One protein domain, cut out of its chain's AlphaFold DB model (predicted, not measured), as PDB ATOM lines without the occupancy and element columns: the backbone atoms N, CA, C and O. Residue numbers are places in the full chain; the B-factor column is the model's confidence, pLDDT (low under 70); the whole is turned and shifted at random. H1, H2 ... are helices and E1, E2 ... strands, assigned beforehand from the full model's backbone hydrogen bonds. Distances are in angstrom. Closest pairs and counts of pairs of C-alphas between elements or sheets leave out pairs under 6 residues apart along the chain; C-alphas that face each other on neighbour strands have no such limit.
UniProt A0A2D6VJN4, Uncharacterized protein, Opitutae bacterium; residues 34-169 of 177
ATOM      1  N   PRO A  34     110.847 234.178 233.949       83.69
ATOM      2  CA  PRO A  34     110.796 235.246 232.949       83.69
ATOM      3  C   PRO A  34     109.870 236.405 233.343       83.69
ATOM      4  O   PRO A  34     110.196 237.559 233.072       83.69
ATOM      5  N   LYS A  35     108.755 236.127 234.031       84.62
ATOM      6  CA  LYS A  35     107.830 237.157 234.533       84.62
ATOM      7  C   LYS A  35     108.455 237.991 235.656       84.62
ATOM      8  O   LYS A  35     108.411 239.212 235.594       84.62
ATOM      9  N   GLU A  36     109.123 237.370 236.626       86.19
ATOM     10  CA  GLU A  36     109.829 238.103 237.692       86.19
ATOM     11  C   GLU A  36     111.016 238.911 237.148       86.19
ATOM     12  O   GLU A  36     111.236 240.057 237.546       86.19
ATOM     13  N   LYS A  37     111.751 238.358 236.174       86.56
ATOM     14  CA  LYS A  37     112.793 239.090 235.438       86.56
ATOM     15  C   LYS A  37     112.206 240.290 234.684       86.56
ATOM     16  O   LYS A  37     112.874 241.321 234.596       86.56
ATOM     17  N   PHE A  38     110.978 240.180 234.163       86.06
ATOM     18  CA  PHE A  38     110.299 241.288 233.491       86.06
ATOM     19  C   PHE A  38     110.007 242.437 234.452       86.06
ATOM     20  O   PHE A  38     110.299 243.570 234.105       86.06
ATOM     21  N   GLU A  39     109.510 242.165 235.659       85.50
ATOM     22  CA  GLU A  39     109.209 243.213 236.648       85.50
ATOM     23  C   GLU A  39     110.442 244.066 236.984       85.50
ATOM     24  O   GLU A  39     110.396 245.300 236.990       85.50
ATOM     25  N   ILE A  40     111.589 243.411 237.192       87.44
ATOM     26  CA  ILE A  40     112.863 244.092 237.458       87.44
ATOM     27  C   ILE A  40     113.309 244.896 236.232       87.44
ATOM     28  O   ILE A  40     113.682 246.068 236.346       87.44
ATOM     29  N   TYR A  41     113.268 244.273 235.053       87.19
ATOM     30  CA  TYR A  41     113.644 244.908 233.794       87.19
ATOM     31  C   TYR A  41     112.783 246.143 233.501       87.19
ATOM     32  O   TYR A  41     113.307 247.219 233.219       87.19
ATOM     33  N   HIS A  42     111.466 245.999 233.624       86.38
ATOM     34  CA  HIS A  42     110.470 247.029 233.388       86.38
ATOM     35  C   HIS A  42     110.681 248.228 234.311       86.38
ATOM     36  O   HIS A  42     110.720 249.362 233.838       86.38
ATOM     37  N   LYS A  43     110.919 247.997 235.607       85.00
ATOM     38  CA  LYS A  43     111.206 249.077 236.558       85.00
ATOM     39  C   LYS A  43     112.449 249.883 236.164       85.00
ATOM     40  O   LYS A  43     112.440 251.113 236.216       85.00
ATOM     41  N   ASN A  44     113.512 249.205 235.732       86.12
ATOM     42  CA  ASN A  44     114.736 249.862 235.263       86.12
ATOM     43  C   ASN A  44     114.518 250.631 233.953       86.12
ATOM     44  O   ASN A  44     115.035 251.743 233.790       86.12
ATOM     45  N   PHE A  45     113.740 250.054 233.035       84.50
ATOM     46  CA  PHE A  45     113.332 250.711 231.802       84.50
ATOM     47  C   PHE A  45     112.541 251.991 232.096       84.50
ATOM     48  O   PHE A  45     112.938 253.047 231.613       84.50
ATOM     49  N   LEU A  46     111.504 251.934 232.941       81.56
ATOM     50  CA  LEU A  46     110.701 253.104 233.307       81.56
ATOM     51  C   LEU A  46     111.532 254.203 233.959       81.56
ATOM     52  O   LEU A  46     111.425 255.358 233.567       81.56
ATOM     53  N   ASN A  47     112.423 253.859 234.887       82.38
ATOM     54  CA  ASN A  47     113.306 254.852 235.499       82.38
ATOM     55  C   ASN A  47     114.176 255.573 234.456       82.38
ATOM     56  O   ASN A  47     114.343 256.793 234.505       82.38
ATOM     57  N   SER A  48     114.722 254.821 233.499       80.06
ATOM     58  CA  SER A  48     115.544 255.374 232.415       80.06
ATOM     59  C   SER A  48     114.709 256.217 231.449       80.06
ATOM     60  O   SER A  48     115.137 257.289 231.021       80.06
ATOM     61  N   TRP A  49     113.503 255.744 231.138       75.31
ATOM     62  CA  TRP A  49     112.524 256.397 230.281       75.31
ATOM     63  C   TRP A  49     112.091 257.751 230.832       75.31
ATOM     64  O   TRP A  49     112.256 258.767 230.162       75.31
ATOM     65  N   THR A  50     111.614 257.782 232.075       73.69
ATOM     66  CA  THR A  50     111.131 258.993 232.746       73.69
ATOM     67  C   THR A  50     112.238 260.032 232.897       73.69
ATOM     68  O   THR A  50     111.996 261.225 232.732       73.69
ATOM     69  N   LYS A  51     113.482 259.594 233.139       75.38
ATOM     70  CA  LYS A  51     114.638 260.498 233.198       75.38
ATOM     71  C   LYS A  51     114.928 261.172 231.853       75.38
ATOM     72  O   LYS A  51     115.297 262.342 231.833       75.38
ATOM     73  N   ALA A  52     114.796 260.444 230.746       69.81
ATOM     74  CA  ALA A  52     115.015 260.988 229.405       69.81
ATOM     75  C   ALA A  52     113.826 261.823 228.907       69.81
ATOM     76  O   ALA A  52     114.011 262.784 228.163       69.81
ATOM     77  N   ASN A  53     112.616 261.472 229.341       66.94
ATOM     78  CA  ASN A  53     111.369 262.053 228.870       66.94
ATOM     79  C   ASN A  53     110.500 262.540 230.044       66.94
ATOM     80  O   ASN A  53     109.454 261.952 230.328       66.94
ATOM     81  N   PRO A  54     110.889 263.638 230.718       64.12
ATOM     82  CA  PRO A  54     110.178 264.142 231.897       64.12
ATOM     83  C   PRO A  54     108.733 264.574 231.602       64.12
ATOM     84  O   PRO A  54     107.893 264.561 232.493       64.12
ATOM     85  N   LEU A  55     108.407 264.891 230.342       55.28
ATOM     86  CA  LEU A  55     107.033 265.182 229.904       55.28
ATOM     87  C   LEU A  55     106.093 263.965 230.012       55.28
ATOM     88  O   LEU A  55     104.880 264.141 230.058       55.28
ATOM     89  N   PHE A  56     106.637 262.745 230.083       57.22
ATOM     90  CA  PHE A  56     105.884 261.492 230.237       57.22
ATOM     91  C   PHE A  56     105.932 260.944 231.668       57.22
ATOM     92  O   PHE A  56     105.574 259.796 231.913       57.22
ATOM     93  N   GLN A  57     106.374 261.756 232.633       57.12
ATOM     94  CA  GLN A  57     106.452 261.353 234.036       57.12
ATOM     95  C   GLN A  57     105.070 261.128 234.665       57.12
ATOM     96  O   GLN A  57     104.928 260.253 235.511       57.12
ATOM     97  N   SER A  58     104.045 261.868 234.237       51.75
ATOM     98  CA  SER A  58     102.660 261.661 234.677       51.75
ATOM     99  C   SER A  58     101.982 260.465 233.997       51.75
ATOM    100  O   SER A  58     101.080 259.873 234.576       51.75
ATOM    101  N   SER A  59     102.431 260.054 232.803       57.19
ATOM    102  CA  SER A  59     101.816 258.950 232.048       57.19
ATOM    103  C   SER A  59     102.333 257.562 232.435       57.19
ATOM    104  O   SER A  59     101.787 256.559 231.974       57.19
ATOM    105  N   SER A  60     103.343 257.465 233.311       55.66
ATOM    106  CA  SER A  60     103.814 256.169 233.815       55.66
ATOM    107  C   SER A  60     102.833 255.489 234.776       55.66
ATOM    108  O   SER A  60     102.880 254.273 234.921       55.66
ATOM    109  N   GLU A  61     101.937 256.243 235.416       58.09
ATOM    110  CA  GLU A  61     100.899 255.685 236.299       58.09
ATOM    111  C   GLU A  61      99.710 255.102 235.509       58.09
ATOM    112  O   GLU A  61      99.009 254.221 235.999       58.09
ATOM    113  N   GLU A  62      99.528 255.526 234.254       60.34
ATOM    114  CA  GLU A  62      98.453 255.084 233.347       60.34
ATOM    115  C   GLU A  62      98.922 254.037 232.321       60.34
ATOM    116  O   GLU A  62      98.228 253.721 231.348       60.34
ATOM    117  N   LEU A  63     100.128 253.502 232.515       70.88
ATOM    118  CA  LEU A  63     100.747 252.536 231.622       70.88
ATOM    119  C   LEU A  63      99.931 251.250 231.519       70.88
ATOM    120  O   LEU A  63      99.743 250.523 232.492       70.88
ATOM    121  N   GLN A  64      99.531 250.908 230.296       73.50
ATOM    122  CA  GLN A  64      98.972 249.591 230.017       73.50
ATOM    123  C   GLN A  64     100.110 248.634 229.680       73.50
ATOM    124  O   GLN A  64     100.817 248.823 228.683       73.50
ATOM    125  N   ILE A  65     100.280 247.615 230.523       79.06
ATOM    126  CA  ILE A  65     101.317 246.595 230.390       79.06
ATOM    127  C   ILE A  65     100.652 245.271 230.043       79.06
ATOM    128  O   ILE A  65      99.848 244.748 230.811       79.06
ATOM    129  N   GLU A  66     101.008 244.719 228.893       80.56
ATOM    130  CA  GLU A  66     100.512 243.425 228.442       80.56
ATOM    131  C   GLU A  66     101.691 242.481 228.228       80.56
ATOM    132  O   GLU A  66     102.521 242.707 227.346       80.56
ATOM    133  N   VAL A  67     101.779 241.425 229.037       79.38
ATOM    134  CA  VAL A  67     102.776 240.362 228.875       79.38
ATOM    135  C   VAL A  67     102.100 239.162 228.229       79.38
ATOM    136  O   VAL A  67     101.227 238.531 228.818       79.38
ATOM    137  N   ILE A  68     102.533 238.836 227.017       81.19
ATOM    138  CA  ILE A  68     102.015 237.738 226.211       81.19
ATOM    139  C   ILE A  68     103.042 236.610 226.207       81.19
ATOM    140  O   ILE A  68     104.187 236.774 225.774       81.19
ATOM    141  N   GLU A  69     102.615 235.443 226.667       78.12
ATOM    142  CA  GLU A  69     103.353 234.194 226.532       78.12
ATOM    143  C   GLU A  69     103.091 233.608 225.142       78.12
ATOM    144  O   GLU A  69     101.991 233.146 224.847       78.12
ATOM    145  N   LYS A  70     104.093 233.667 224.260       77.38
ATOM    146  CA  LYS A  70     103.991 233.156 222.885       77.38
ATOM    147  C   LYS A  70     104.144 231.634 222.846       77.38
ATOM    148  O   LYS A  70     103.496 230.973 222.041       77.38
ATOM    149  N   ASN A  71     105.023 231.078 223.684       70.69
ATOM    150  CA  ASN A  71     105.229 229.635 223.816       70.69
ATOM    151  C   ASN A  71     105.873 229.305 225.173       70.69
ATOM    152  O   ASN A  71     107.021 229.681 225.410       70.69
ATOM    153  N   ALA A  72     105.156 228.568 226.024       63.84
ATOM    154  CA  ALA A  72     105.616 228.184 227.360       63.84
ATOM    155  C   ALA A  72     106.825 227.235 227.335       63.84
ATOM    156  O   ALA A  72     107.744 227.356 228.140       63.84
ATOM    157  N   THR A  73     106.855 226.299 226.384       68.62
ATOM    158  CA  THR A  73     107.893 225.263 226.282       68.62
ATOM    159  C   THR A  73     109.218 225.829 225.778       68.62
ATOM    160  O   THR A  73     110.281 225.407 226.220       68.62
ATOM    161  N   ALA A  74     109.157 226.804 224.869       64.50
ATOM    162  CA  ALA A  74     110.323 227.512 224.346       64.50
ATOM    163  C   ALA A  74     110.675 228.781 225.149       64.50
ATOM    164  O   ALA A  74     111.574 229.516 224.745       64.50
ATOM    165  N   LEU A  75     109.962 229.054 226.253       67.00
ATOM    166  CA  LEU A  75     110.098 230.264 227.073       67.00
ATOM    167  C   LEU A  75     110.048 231.562 226.247       67.00
ATOM    168  O   LEU A  75     110.777 232.512 226.516       67.00
ATOM    169  N   LEU A  76     109.195 231.618 225.224       74.31
ATOM    170  CA  LEU A  76     109.051 232.802 224.383       74.31
ATOM    171  C   LEU A  76     107.992 233.725 224.980       74.31
ATOM    172  O   LEU A  76     106.800 233.410 224.960       74.31
ATOM    173  N   TYR A  77     108.428 234.890 225.450       81.12
ATOM    174  CA  TYR A  77     107.559 235.932 225.988       81.12
ATOM    175  C   TYR A  77     107.765 237.242 225.229       81.12
ATOM    176  O   TYR A  77     108.869 237.564 224.780       81.12
ATOM    177  N   SER A  78     106.697 238.020 225.108       82.94
ATOM    178  CA  SER A  78     106.753 239.413 224.677       82.94
ATOM    179  C   SER A  78     105.969 240.282 225.636       82.94
ATOM    180  O   SER A  78     104.947 239.849 226.152       82.94
ATOM    181  N   ALA A  79     106.410 241.514 225.827       84.31
ATOM    182  CA  ALA A  79     105.701 242.483 226.635       84.31
ATOM    183  C   ALA A  79     105.502 243.776 225.851       84.31
ATOM    184  O   ALA A  79     106.421 244.252 225.188       84.31
ATOM    185  N   SER A  80     104.307 244.341 225.933       84.50
ATOM    186  CA  SER A  80     103.939 245.614 225.327       84.50
ATOM    187  C   SER A  80     103.633 246.621 226.429       84.50
ATOM    188  O   SER A  80     102.777 246.375 227.273       84.50
ATOM    189  N   LEU A  81     104.307 247.767 226.383       82.75
ATOM    190  CA  LEU A  81     104.042 248.931 227.223       82.75
ATOM    191  C   LEU A  81     103.387 250.001 226.356       82.75
ATOM    192  O   LEU A  81     103.984 250.433 225.371       82.75
ATOM    193  N   SER A  82     102.170 250.421 226.691       78.94
ATOM    194  CA  SER A  82     101.469 251.491 225.976       78.94
ATOM    195  C   SER A  82     101.390 252.748 226.832       78.94
ATOM    196  O   SER A  82     100.686 252.772 227.837       78.94
ATOM    197  N   PHE A  83     102.082 253.792 226.388       75.56
ATOM    198  CA  PHE A  83     102.074 255.122 226.976       75.56
ATOM    199  C   PHE A  83     101.000 255.964 226.282       75.56
ATOM    200  O   PHE A  83     101.149 256.249 225.084       75.56
ATOM    201  N   PRO A  84      99.923 256.366 226.974       66.75
ATOM    202  CA  PRO A  84      99.041 257.387 226.440       66.75
ATOM    203  C   PRO A  84      99.819 258.705 226.355       66.75
ATOM    204  O   PRO A  84     100.471 259.124 227.312       66.75
ATOM    205  N   LEU A  85      99.779 259.349 225.191       67.94
ATOM    206  CA  LEU A  85     100.178 260.743 225.064       67.94
ATOM    207  C   LEU A  85      98.896 261.564 225.165       67.94
ATOM    208  O   LEU A  85      97.939 261.334 224.419       67.94
ATOM    209  N   ASN A  86      98.863 262.503 226.109       55.97
ATOM    210  CA  ASN A  86      97.784 263.482 226.161       55.97
ATOM    211  C   ASN A  86      97.731 264.268 224.845       55.97
ATOM    212  O   ASN A  86      98.711 264.322 224.097       55.97
ATOM    213  N   TRP A  87      96.563 264.850 224.571       53.59
ATOM    214  CA  TRP A  87      96.295 265.665 223.393       53.59
ATOM    215  C   TRP A  87      97.468 266.592 223.070       53.59
ATOM    216  O   TRP A  87      97.794 267.491 223.842       53.59
ATOM    217  N   THR A  88      98.122 266.341 221.939       59.16
ATOM    218  CA  THR A  88      99.157 267.231 221.425       59.16
ATOM    219  C   THR A  88      98.471 268.196 220.472       59.16
ATOM    220  O   THR A  88      97.965 267.792 219.424       59.16
ATOM    221  N   GLU A  89      98.394 269.461 220.868       54.22
ATOM    222  CA  GLU A  89      97.919 270.540 220.007       54.22
ATOM    223  C   GLU A  89      99.048 270.952 219.068       54.22
ATOM    224  O   GLU A  89     100.155 271.279 219.500       54.22
ATOM    225  N   VAL A  90      98.776 270.895 217.769       61.75
ATOM    226  CA  VAL A  90      99.705 271.331 216.734       61.75
ATOM    227  C   VAL A  90      99.065 272.495 215.995       61.75
ATOM    228  O   VAL A  90      98.042 272.334 215.327       61.75
ATOM    229  N   GLN A  91      99.681 273.665 216.129       59.41
ATOM    230  CA  GLN A  91      99.337 274.850 215.357       59.41
ATOM    231  C   GLN A  91     100.080 274.778 214.023       59.41
ATOM    232  O   GLN A  91     101.311 274.706 213.983       59.41
ATOM    233  N   TYR A  92      99.325 274.759 212.932       62.34
ATOM    234  CA  TYR A  92      99.854 274.812 211.580       62.34
ATOM    235  C   TYR A  92      99.695 276.230 211.059       62.34
ATOM    236  O   TYR A  92      98.583 276.759 211.018       62.34
ATOM    237  N   MET A  93     100.823 276.815 210.662       61.75
ATOM    238  CA  MET A  93     100.881 278.099 209.982       61.75
ATOM    239  C   MET A  93     101.559 277.871 208.635       61.75
ATOM    240  O   MET A  93     102.754 277.576 208.583       61.75
ATOM    241  N   GLU A  94     100.782 277.917 207.557       58.62
ATOM    242  CA  GLU A  94     101.296 277.766 206.193       58.62
ATOM    243  C   GLU A  94     101.200 279.125 205.498       58.62
ATOM    244  O   GLU A  94     100.109 279.666 205.312       58.62
ATOM    245  N   GLU A  95     102.354 279.698 205.157       53.84
ATOM    246  CA  GLU A  95     102.433 280.892 204.320       53.84
ATOM    247  C   GLU A  95     102.306 280.457 202.859       53.84
ATOM    248  O   GLU A  95     103.132 279.714 202.336       53.84
ATOM    249  N   SER A  96     101.230 280.888 202.209       53.78
ATOM    250  CA  SER A  96     101.047 280.725 200.768       53.78
ATOM    251  C   SER A  96     101.733 281.865 200.013       53.78
ATOM    252  O   SER A  96     101.833 282.981 200.528       53.78
ATOM    253  N   ASP A  97     102.113 281.617 198.754       50.94
ATOM    254  CA  ASP A  97     102.635 282.625 197.812       50.94
ATOM    255  C   ASP A  97     101.705 283.855 197.647       50.94
ATOM    256  O   ASP A  97     102.101 284.871 197.078       50.94
ATOM    257  N   PHE A  98     100.471 283.788 198.164       52.16
ATOM    258  CA  PHE A  98      99.479 284.866 198.188       52.16
ATOM    259  C   PHE A  98      99.418 285.672 199.506       52.16
ATOM    260  O   PHE A  98      98.491 286.458 199.689       52.16
ATOM    261  N   ALA A  99     100.394 285.529 200.412       46.81
ATOM    262  CA  ALA A  99     100.582 286.360 201.617       46.81
ATOM    263  C   ALA A  99      99.458 286.326 202.682       46.81
ATOM    264  O   ALA A  99      99.492 287.104 203.635       46.81
ATOM    265  N   GLN A 100      98.485 285.420 202.572       53.38
ATOM    266  CA  GLN A 100      97.547 285.108 203.655       53.38
ATOM    267  C   GLN A 100      98.050 283.858 204.376       53.38
ATOM    268  O   GLN A 100      98.027 282.765 203.814       53.38
ATOM    269  N   GLY A 101      98.567 284.039 205.594       55.78
ATOM    270  CA  GLY A 101      98.932 282.925 206.461       55.78
ATOM    271  C   GLY A 101      97.673 282.165 206.866       55.78
ATOM    272  O   GLY A 101      96.728 282.767 207.372       55.78
ATOM    273  N   TYR A 102      97.646 280.860 206.616       63.91
ATOM    274  CA  TYR A 102      96.552 280.008 207.069       63.91
ATOM    275  C   TYR A 102      96.849 279.529 208.477       63.91
ATOM    276  O   TYR A 102      97.913 278.956 208.713       63.91
ATOM    277  N   GLU A 103      95.905 279.739 209.389       70.62
ATOM    278  CA  GLU A 103      96.037 279.343 210.785       70.62
ATOM    279  C   GLU A 103      95.001 278.273 211.128       70.62
ATOM    280  O   GLU A 103      93.786 278.477 211.006       70.62
ATOM    281  N   VAL A 104      95.501 277.104 211.533       68.19
ATOM    282  CA  VAL A 104      94.689 275.971 211.981       68.19
ATOM    283  C   VAL A 104      95.324 275.347 213.211       68.19
ATOM    284  O   VAL A 104      96.508 275.008 213.198       68.19
ATOM    285  N   THR A 105      94.509 275.078 214.226       70.50
ATOM    286  CA  THR A 105      94.913 274.275 215.384       70.50
ATOM    287  C   THR A 105      94.290 272.885 215.275       70.50
ATOM    288  O   THR A 105      93.064 272.730 215.233       70.50
ATOM    289  N   ILE A 106      95.135 271.852 215.209       67.50
ATOM    290  CA  ILE A 106      94.719 270.445 215.172       67.50
ATOM    291  C   ILE A 106      95.146 269.780 216.472       67.50
ATOM    292  O   ILE A 106      96.321 269.773 216.833       67.50
ATOM    293  N   GLN A 107      94.187 269.161 217.143       68.38
ATOM    294  CA  GLN A 107      94.429 268.335 218.307       68.38
ATOM    295  C   GLN A 107      94.620 266.888 217.862       68.38
ATOM    296  O   GLN A 107      93.741 266.314 217.217       68.38
ATOM    297  N   VAL A 108      95.759 266.288 218.199       68.25
ATOM    298  CA  VAL A 108      96.064 264.889 217.882       68.25
ATOM    299  C   VAL A 108      96.153 264.105 219.179       68.25
ATOM    300  O   VAL A 108      96.879 264.489 220.099       68.25
ATOM    301  N   ARG A 109      95.414 263.000 219.273       71.00
ATOM    302  CA  ARG A 109      95.602 262.045 220.364       71.00
ATOM    303  C   ARG A 109      96.601 260.992 219.914       71.00
ATOM    304  O   ARG A 109      96.409 260.341 218.896       71.00
ATOM    305  N   SER A 110      97.652 260.789 220.695       71.31
ATOM    306  CA  SER A 110      98.730 259.875 220.324       71.31
ATOM    307  C   SER A 110      98.968 258.835 221.414       71.31
ATOM    308  O   SER A 110      98.578 258.990 222.569       71.31
ATOM    309  N   LYS A 111      99.604 257.729 221.055       77.00
ATOM    310  CA  LYS A 111     100.086 256.713 221.995       77.00
ATOM    311  C   LYS A 111     101.419 256.197 221.499       77.00
ATOM    312  O   LYS A 111     101.572 255.935 220.312       77.00
ATOM    313  N   VAL A 112     102.350 255.965 222.412       78.31
ATOM    314  CA  VAL A 112     103.598 255.257 222.113       78.31
ATOM    315  C   VAL A 112     103.488 253.843 222.662       78.31
ATOM    316  O   VAL A 112     103.199 253.648 223.837       78.31
ATOM    317  N   GLN A 113     103.709 252.844 221.818       82.31
ATOM    318  CA  GLN A 113     103.834 251.450 222.213       82.31
ATOM    319  C   GLN A 113     105.300 251.033 222.146       82.31
ATOM    320  O   GLN A 113     105.958 251.220 221.122       82.31
ATOM    321  N   VAL A 114     105.800 250.431 223.219       84.75
ATOM    322  CA  VAL A 114     107.151 249.873 223.305       84.75
ATOM    323  C   VAL A 114     107.045 248.376 223.549       84.75
ATOM    324  O   VAL A 114     106.461 247.936 224.537       84.75
ATOM    325  N   MET A 115     107.606 247.593 222.637       87.31
ATOM    326  CA  MET A 115     107.631 246.140 222.702       87.31
ATOM    327  C   MET A 115     108.991 245.631 223.165       87.31
ATOM    328  O   MET A 115     110.041 246.069 222.686       87.31
ATOM    329  N   HIS A 116     108.937 244.637 224.039       89.06
ATOM    330  CA  HIS A 116     110.075 243.907 224.566       89.06
ATOM    331  C   HIS A 116     109.904 242.420 224.287       89.06
ATOM    332  O   HIS A 116     108.785 241.904 224.264       89.06
ATOM    333  N   GLU A 117     111.017 241.724 224.096       90.25
ATOM    334  CA  GLU A 117     111.042 240.279 223.890       90.25
ATOM    335  C   GLU A 117     112.020 239.622 224.856       90.25
ATOM    336  O   GLU A 117     113.088 240.166 225.153       90.25
ATOM    337  N   TYR A 118     111.642 238.439 225.331       88.06
ATOM    338  CA  TYR A 118     112.518 237.585 226.114       88.06
ATOM    339  C   TYR A 118     113.314 236.676 225.174       88.06
ATOM    340  O   TYR A 118     112.734 235.846 224.470       88.06
ATOM    341  N   LYS A 119     114.636 236.861 225.138       84.69
ATOM    342  CA  LYS A 119     115.591 236.085 224.332       84.69
ATOM    343  C   LYS A 119     116.841 235.810 225.158       84.69
ATOM    344  O   LYS A 119     117.263 236.655 225.941       84.69
ATOM    345  N   ASP A 120     117.409 234.617 225.006       83.19
ATOM    346  CA  ASP A 120     118.669 234.221 225.654       83.19
ATOM    347  C   ASP A 120     118.687 234.451 227.179       83.19
ATOM    348  O   ASP A 120     119.683 234.877 227.764       83.19
ATOM    349  N   GLY A 121     117.549 234.211 227.839       83.19
ATOM    350  CA  GLY A 121     117.413 234.352 229.291       83.19
ATOM    351  C   GLY A 121     117.190 235.784 229.799       83.19
ATOM    352  O   GLY A 121     117.099 235.971 231.016       83.19
ATOM    353  N   ASN A 122     117.083 236.776 228.904       86.88
ATOM    354  CA  ASN A 122     116.971 238.196 229.236       86.88
ATOM    355  C   ASN A 122     115.858 238.910 228.455       86.88
ATOM    356  O   ASN A 122     115.530 238.563 227.322       86.88
ATOM    357  N   TRP A 123     115.302 239.963 229.056       88.38
ATOM    358  CA  TRP A 123     114.401 240.886 228.368       88.38
ATOM    359  C   TRP A 123     115.188 241.945 227.610       88.38
ATOM    360  O   TRP A 123     116.139 242.528 228.132       88.38
ATOM    361  N   THR A 124     114.780 242.208 226.375       89.06
ATOM    362  CA  THR A 124     115.428 243.188 225.502       89.06
ATOM    363  C   THR A 124     114.395 244.017 224.754       89.06
ATOM    364  O   THR A 124     113.256 243.592 224.555       89.06
ATOM    365  N   PHE A 125     114.796 245.221 224.344       86.38
ATOM    366  CA  PHE A 125     113.998 246.052 223.448       86.38
ATOM    367  C   PHE A 125     113.829 245.343 222.102       86.38
ATOM    368  O   PHE A 125     114.811 244.879 221.523       86.38
ATOM    369  N   ALA A 126     112.603 245.310 221.587       87.25
ATOM    370  CA  ALA A 126     112.305 244.752 220.274       87.25
ATOM    371  C   ALA A 126     111.913 245.842 219.274       87.25
ATOM    372  O   ALA A 126     112.487 245.933 218.190       87.25
ATOM    373  N   SER A 127     110.950 246.692 219.630       83.88
ATOM    374  CA  SER A 127     110.503 247.781 218.758       83.88
ATOM    375  C   SER A 127     109.745 248.847 219.530       83.88
ATOM    376  O   SER A 127     109.192 248.564 220.587       83.88
ATOM    377  N   ALA A 128     109.624 250.039 218.954       82.12
ATOM    378  CA  ALA A 128     108.685 251.040 219.428       82.12
ATOM    379  C   ALA A 128     107.986 251.744 218.275       82.12
ATOM    380  O   ALA A 128     108.563 251.913 217.200       82.12
ATOM    381  N   ARG A 129     106.734 252.127 218.505       79.62
ATOM    382  CA  ARG A 129     105.841 252.720 217.509       79.62
ATOM    383  C   ARG A 129     104.987 253.788 218.176       79.62
ATOM    384  O   ARG A 129     104.466 253.553 219.262       79.62
ATOM    385  N   GLN A 130     104.835 254.943 217.544       77.44
ATOM    386  CA  GLN A 130     103.812 255.924 217.897       77.44
ATOM    387  C   GLN A 130     102.637 255.742 216.959       77.44
ATOM    388  O   GLN A 130     102.811 255.570 215.755       77.44
ATOM    389  N   TYR A 131     101.457 255.803 217.540       73.56
ATOM    390  CA  TYR A 131     100.193 255.784 216.850       73.56
ATOM    391  C   TYR A 131      99.494 257.105 217.111       73.56
ATOM    392  O   TYR A 131      99.302 257.471 218.273       73.56
ATOM    393  N   ASP A 132      99.104 257.787 216.045       69.25
ATOM    394  CA  ASP A 132      98.310 259.005 216.118       69.25
ATOM    395  C   ASP A 132      96.853 258.612 215.845       69.25
ATOM    396  O   ASP A 132      96.446 258.310 214.724       69.25
ATOM    397  N   PHE A 133      96.076 258.518 216.921       63.44
ATOM    398  CA  PHE A 133      94.683 258.106 216.922       63.44
ATOM    399  C   PHE A 133      93.786 259.329 217.004       63.44
ATOM    400  O   PHE A 133      93.657 259.922 218.066       63.44
ATOM    401  N   ASN A 134      93.063 259.617 215.928       61.72
ATOM    402  CA  ASN A 134      92.098 260.710 215.846       61.72
ATOM    403  C   ASN A 134      92.750 262.094 215.954       61.72
ATOM    404  O   ASN A 134      93.294 262.506 216.980       61.72
ATOM    405  N   SER A 135      92.626 262.837 214.865       67.12
ATOM    406  CA  SER A 135      92.986 264.241 214.787       67.12
ATOM    407  C   SER A 135      91.722 265.055 214.554       67.12
ATOM    408  O   SER A 135      90.943 264.783 213.638       67.12
ATOM    409  N   THR A 136      91.503 266.037 215.419       69.81
ATOM    410  CA  THR A 136      90.333 266.912 215.372       69.81
ATOM    411  C   THR A 136      90.816 268.337 215.194       69.81
ATOM    412  O   THR A 136      91.675 268.806 215.936       69.81
ATOM    413  N   MET A 137      90.272 269.036 214.204       74.62
ATOM    414  CA  MET A 137      90.472 270.476 214.079       74.62
ATOM    415  C   MET A 137      89.667 271.177 215.170       74.62
ATOM    416  O   MET A 137      88.459 270.954 215.261       74.62
ATOM    417  N   ILE A 138      90.335 271.983 215.988       75.81
ATOM    418  CA  ILE A 138      89.703 272.682 217.114       75.81
ATOM    419  C   ILE A 138      89.555 274.181 216.857       75.81
ATOM    420  O   ILE A 138      88.608 274.778 217.359       75.81
ATOM    421  N   GLU A 139      90.415 274.765 216.017       75.50
ATOM    422  CA  GLU A 139      90.340 276.174 215.622       75.50
ATOM    423  C   GLU A 139      90.781 276.359 214.163       75.50
ATOM    424  O   GLU A 139      91.658 275.641 213.669       75.50
ATOM    425  N   ASN A 140      90.171 277.327 213.477       76.38
ATOM    426  CA  ASN A 140      90.516 277.743 212.119       76.38
ATOM    427  C   ASN A 140      90.126 279.212 211.895       76.38
ATOM    428  O   ASN A 140      89.060 279.641 212.333       76.38
ATOM    429  N   ALA A 141      90.958 279.963 211.171       75.62
ATOM    430  CA  ALA A 141      90.710 281.383 210.910       75.62
ATOM    431  C   ALA A 141      89.586 281.644 209.887       75.62
ATOM    432  O   ALA A 141      88.821 282.599 210.027       75.62
ATOM    433  N   ASP A 142      89.463 280.793 208.862       77.75
ATOM    434  CA  ASP A 142      88.456 280.915 207.801       77.75
ATOM    435  C   ASP A 142      88.083 279.553 207.167       77.75
ATOM    436  O   ASP A 142      88.604 278.488 207.537       77.75
ATOM    437  N   ASP A 143      87.143 279.574 206.213       78.75
ATOM    438  CA  ASP A 143      86.680 278.380 205.487       78.75
ATOM    439  C   ASP A 143      87.790 277.724 204.652       78.75
ATOM    440  O   ASP A 143      87.784 276.505 204.457       78.75
ATOM    441  N   TYR A 144      88.768 278.495 204.174       73.81
ATOM    442  CA  TYR A 144      89.876 277.964 203.382       73.81
ATOM    443  C   TYR A 144      90.910 277.253 204.271       73.81
ATOM    444  O   TYR A 144      91.338 276.140 203.966       73.81
ATOM    445  N   SER A 145      91.208 277.821 205.439       72.75
ATOM    446  CA  SER A 145      92.014 277.228 206.510       72.75
ATOM    447  C   SER A 145      91.419 275.889 206.942       72.75
ATOM    448  O   SER A 145      92.139 274.907 207.106       72.75
ATOM    449  N   LYS A 146      90.086 275.777 206.996       77.06
ATOM    450  CA  LYS A 146      89.405 274.496 207.236       77.06
ATOM    451  C   LYS A 146      89.700 273.449 206.157       77.06
ATOM    452  O   LYS A 146      89.870 272.268 206.471       77.06
ATOM    453  N   VAL A 147      89.752 273.834 204.881       79.19
ATOM    454  CA  VAL A 147      90.095 272.914 203.780       79.19
ATOM    455  C   VAL A 147      91.544 272.440 203.907       79.19
ATOM    456  O   VAL A 147      91.796 271.233 203.829       79.19
ATOM    457  N   ILE A 148      92.474 273.359 204.175       72.94
ATOM    458  CA  ILE A 148      93.900 273.062 204.369       72.94
ATOM    459  C   ILE A 148      94.112 272.159 205.585       72.94
ATOM    460  O   ILE A 148      94.739 271.106 205.473       72.94
ATOM    461  N   GLY A 149      93.511 272.491 206.726       72.19
ATOM    462  CA  GLY A 149      93.611 271.687 207.938       72.19
ATOM    463  C   GLY A 149      93.040 270.275 207.772       72.19
ATOM    464  O   GLY A 149      93.647 269.304 208.220       72.19
ATOM    465  N   ASN A 150      91.932 270.115 207.041       78.75
ATOM    466  CA  ASN A 150      91.404 268.789 206.703       78.75
ATOM    467  C   ASN A 150      92.345 267.997 205.781       78.75
ATOM    468  O   ASN A 150      92.448 266.775 205.903       78.75
ATOM    469  N   ALA A 151      93.029 268.663 204.847       76.75
ATOM    470  CA  ALA A 151      94.038 268.022 204.009       76.75
ATOM    471  C   ALA A 151      95.259 267.585 204.834       76.75
ATOM    472  O   ALA A 151      95.774 266.488 204.618       76.75
ATOM    473  N   TRP A 152      95.675 268.394 205.810       72.56
ATOM    474  CA  TRP A 152      96.740 268.064 206.755       72.56
ATOM    475  C   TRP A 152      96.388 266.878 207.650       72.56
ATOM    476  O   TRP A 152      97.180 265.943 207.737       72.56
ATOM    477  N   ILE A 153      95.177 266.845 208.215       73.44
ATOM    478  CA  ILE A 153      94.663 265.702 208.987       73.44
ATOM    479  C   ILE A 153      94.806 264.391 208.200       73.44
ATOM    480  O   ILE A 153      95.284 263.397 208.740       73.44
ATOM    481  N   LYS A 154      94.467 264.395 206.903       77.81
ATOM    482  CA  LYS A 154      94.586 263.213 206.029       77.81
ATOM    483  C   LYS A 154      96.031 262.792 205.739       77.81
ATOM    484  O   LYS A 154      96.245 261.665 205.303       77.81
ATOM    485  N   ARG A 155      97.002 263.691 205.914       71.19
ATOM    486  CA  ARG A 155      98.436 263.434 205.700       71.19
ATOM    487  C   ARG A 155      99.157 262.995 206.973       71.19
ATOM    488  O   ARG A 155     100.306 262.568 206.874       71.19
ATOM    489  N   LEU A 156      98.524 263.109 208.143       68.75
ATOM    490  CA  LEU A 156      99.133 262.671 209.394       68.75
ATOM    491  C   LEU A 156      99.436 261.164 209.332       68.75
ATOM    492  O   LEU A 156      98.577 260.379 208.915       68.75
ATOM    493  N   PRO A 157     100.651 260.742 209.715       64.19
ATOM    494  CA  PRO A 157     101.002 259.334 209.722       64.19
ATOM    495  C   PRO A 157     100.191 258.608 210.798       64.19
ATOM    496  O   PRO A 157     100.211 258.982 211.963       64.19
ATOM    497  N   VAL A 158      99.508 257.530 210.413       69.38
ATOM    498  CA  VAL A 158      98.765 256.676 211.360       69.38
ATOM    499  C   VAL A 158      99.721 255.951 212.317       69.38
ATOM    500  O   VAL A 158      99.387 255.697 213.473       69.38
ATOM    501  N   GLU A 159     100.923 255.630 211.835       71.88
ATOM    502  CA  GLU A 159     101.964 254.942 212.588       71.88
ATOM    503  C   GLU A 159     103.342 255.525 212.255       71.88
ATOM    504  O   GLU A 159     103.674 255.755 211.089       71.88
ATOM    505  N   LYS A 160     104.170 255.710 213.285       76.06
ATOM    506  CA  LYS A 160     105.571 256.109 213.164       76.06
ATOM    507  C   LYS A 160     106.466 255.148 213.958       76.06
ATOM    508  O   LYS A 160     106.378 255.129 215.186       76.06
ATOM    509  N   PRO A 161     107.322 254.344 213.303       74.25
ATOM    510  CA  PRO A 161     108.257 253.468 213.999       74.25
ATOM    511  C   PRO A 161     109.453 254.254 214.557       74.25
ATOM    512  O   PRO A 161     109.862 255.266 213.988       74.25
ATOM    513  N   PHE A 162     110.050 253.743 215.634       72.44
ATOM    514  CA  PHE A 162     111.271 254.280 216.235       72.44
ATOM    515  C   PHE A 162     112.282 253.183 216.544       72.44
ATOM    516  O   PHE A 162     111.946 252.057 216.923       72.44
ATOM    517  N   THR A 163     113.550 253.563 216.478       78.19
ATOM    518  CA  THR A 163     114.651 252.825 217.092       78.19
ATOM    519  C   THR A 163     114.716 253.092 218.599       78.19
ATOM    520  O   THR A 163     114.249 254.119 219.094       78.19
ATOM    521  N   GLN A 164     115.381 252.206 219.348       72.94
ATOM    522  CA  GLN A 164     115.600 252.400 220.787       72.94
ATOM    523  C   GLN A 164     116.280 253.742 221.098       72.94
ATOM    524  O   GLN A 164     115.938 254.389 222.078       72.94
ATOM    525  N   LYS A 165     117.225 254.187 220.258       75.06
ATOM    526  CA  LYS A 165     117.917 255.473 220.442       75.06
ATOM    527  C   LYS A 165     116.981 256.666 220.269       75.06
ATOM    528  O   LYS A 165     117.134 257.657 220.971       75.06
ATOM    529  N   GLU A 166     116.046 256.587 219.328       69.12
ATOM    530  CA  GLU A 166     115.077 257.656 219.065       69.12
ATOM    531  C   GLU A 166     114.035 257.778 220.167       69.12
ATOM    532  O   GLU A 166     113.599 258.886 220.448       69.12
ATOM    533  N   LEU A 167     113.724 256.669 220.840       64.19
ATOM    534  CA  LEU A 167     112.868 256.630 222.020       64.19
ATOM    535  C   LEU A 167     113.325 257.645 223.092       64.19
ATOM    536  O   LEU A 167     112.521 258.352 223.688       64.19
ATOM    537  N   PHE A 168     114.636 257.731 223.326       66.38
ATOM    538  CA  PHE A 168     115.231 258.589 224.357       66.38
ATOM    539  C   PHE A 168     115.617 259.987 223.851       66.38
ATOM    540  O   PHE A 168     116.263 260.743 224.578       66.38
ATOM    541  N   LYS A 169     115.266 260.347 222.608       63.53
ATOM    542  CA  LYS A 169     115.422 261.726 222.135       63.53
ATOM    543  C   LYS A 169     114.263 262.561 222.670       63.53
ATOM    544  O   LYS A 169     113.107 262.179 222.533       63.53
TER     545      LYS A 169
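This is residues 34 to 169 of the 177 residues of an uncharacterized protein of Opitutae bacterium (UniProt A0A2D6VJN4). The model is a long, twisted ribbon of three long strands, E2, E3 and E4, with short E1 beside one end of E2 and short E5 beside part of E4. H1 covers one face near one end of the ribbon and H2 the opposite face near the other end, while small H3 only grazes the sheet. The printed part has 136 residues with three named helices and five named strands, in the order H1 E1 E2 E3 E4 H2 E5 H3, and its class is mixed; the sheet order is E1 E2 E3 E4 E5, antiparallel throughout. It is a loose rod, with a radius of gyration of the C-alphas of 19.5 A and spans of 64 by 28 by 23 A.

Begin with the sheet: E1, residues 64 to 71, E2, residues 76 to 95, E3, residues 101 to 119, and E4, residues 122 to 140, form a meander, each strand the antiparallel neighbour of the one before. In the hairpin of E1 and E2, look at N 68 and O 78, 2.8 A apart and within hydrogen-bond range. In the hairpin of E2 and E3, N 81 and O 114 are 2.8 A apart; in that of E3 and E4, N 111 and O 131 are 2.8 A apart. E2 bends by 61 degrees at residue 86 and E3 by 58 degrees at residue 104. E5, residues 159 to 162, is an edge strand beside E4, with N 160 and O 130 2.8 A apart. H1, residues 34 to 52, is on the sheet at a height of 7.4 A and runs along the strands, at 17 degrees to E2 on the local plane; its closest C-alphas to E4 are those of Phe 38 and Trp 123, 6.6 A apart. H2, residues 143 to 155, is on the opposite face at a height of 7.8 A, over E3; the closest C-alphas of the two are those of Tyr 102 and Ser 145, 5.4 A apart. H3, residues 164 to 167, only grazes the sheet. H1 and H2 are apart. In H1 and H2 every O i to N i+4 pair is within hydrogen-bond range; H3 is too short for such a pair.

Find C-alpha 34 at (110.796, 235.246, 232.949), where H1 begins its 26.3 A. E2 runs 52.5 A from C-alpha 76 at (109.051, 232.802, 224.383); E3 spans 52.8 A, E4 50.6 A, E1 21.8 A and H2 19.0 A. E5 is short, and H3 ends at C-alpha 167, (112.868, 256.630, 222.020).

The C-alphas of Thr 73 and Phe 98, the two farthest apart, are 66.4 A from each other. The printed part has no cut; the link from H1 to E1, 11 residues, is long. The mean pLDDT of the printed part is 72.9, and 50 residues are under 70, among them residues 52 to 62 and 84 to 102.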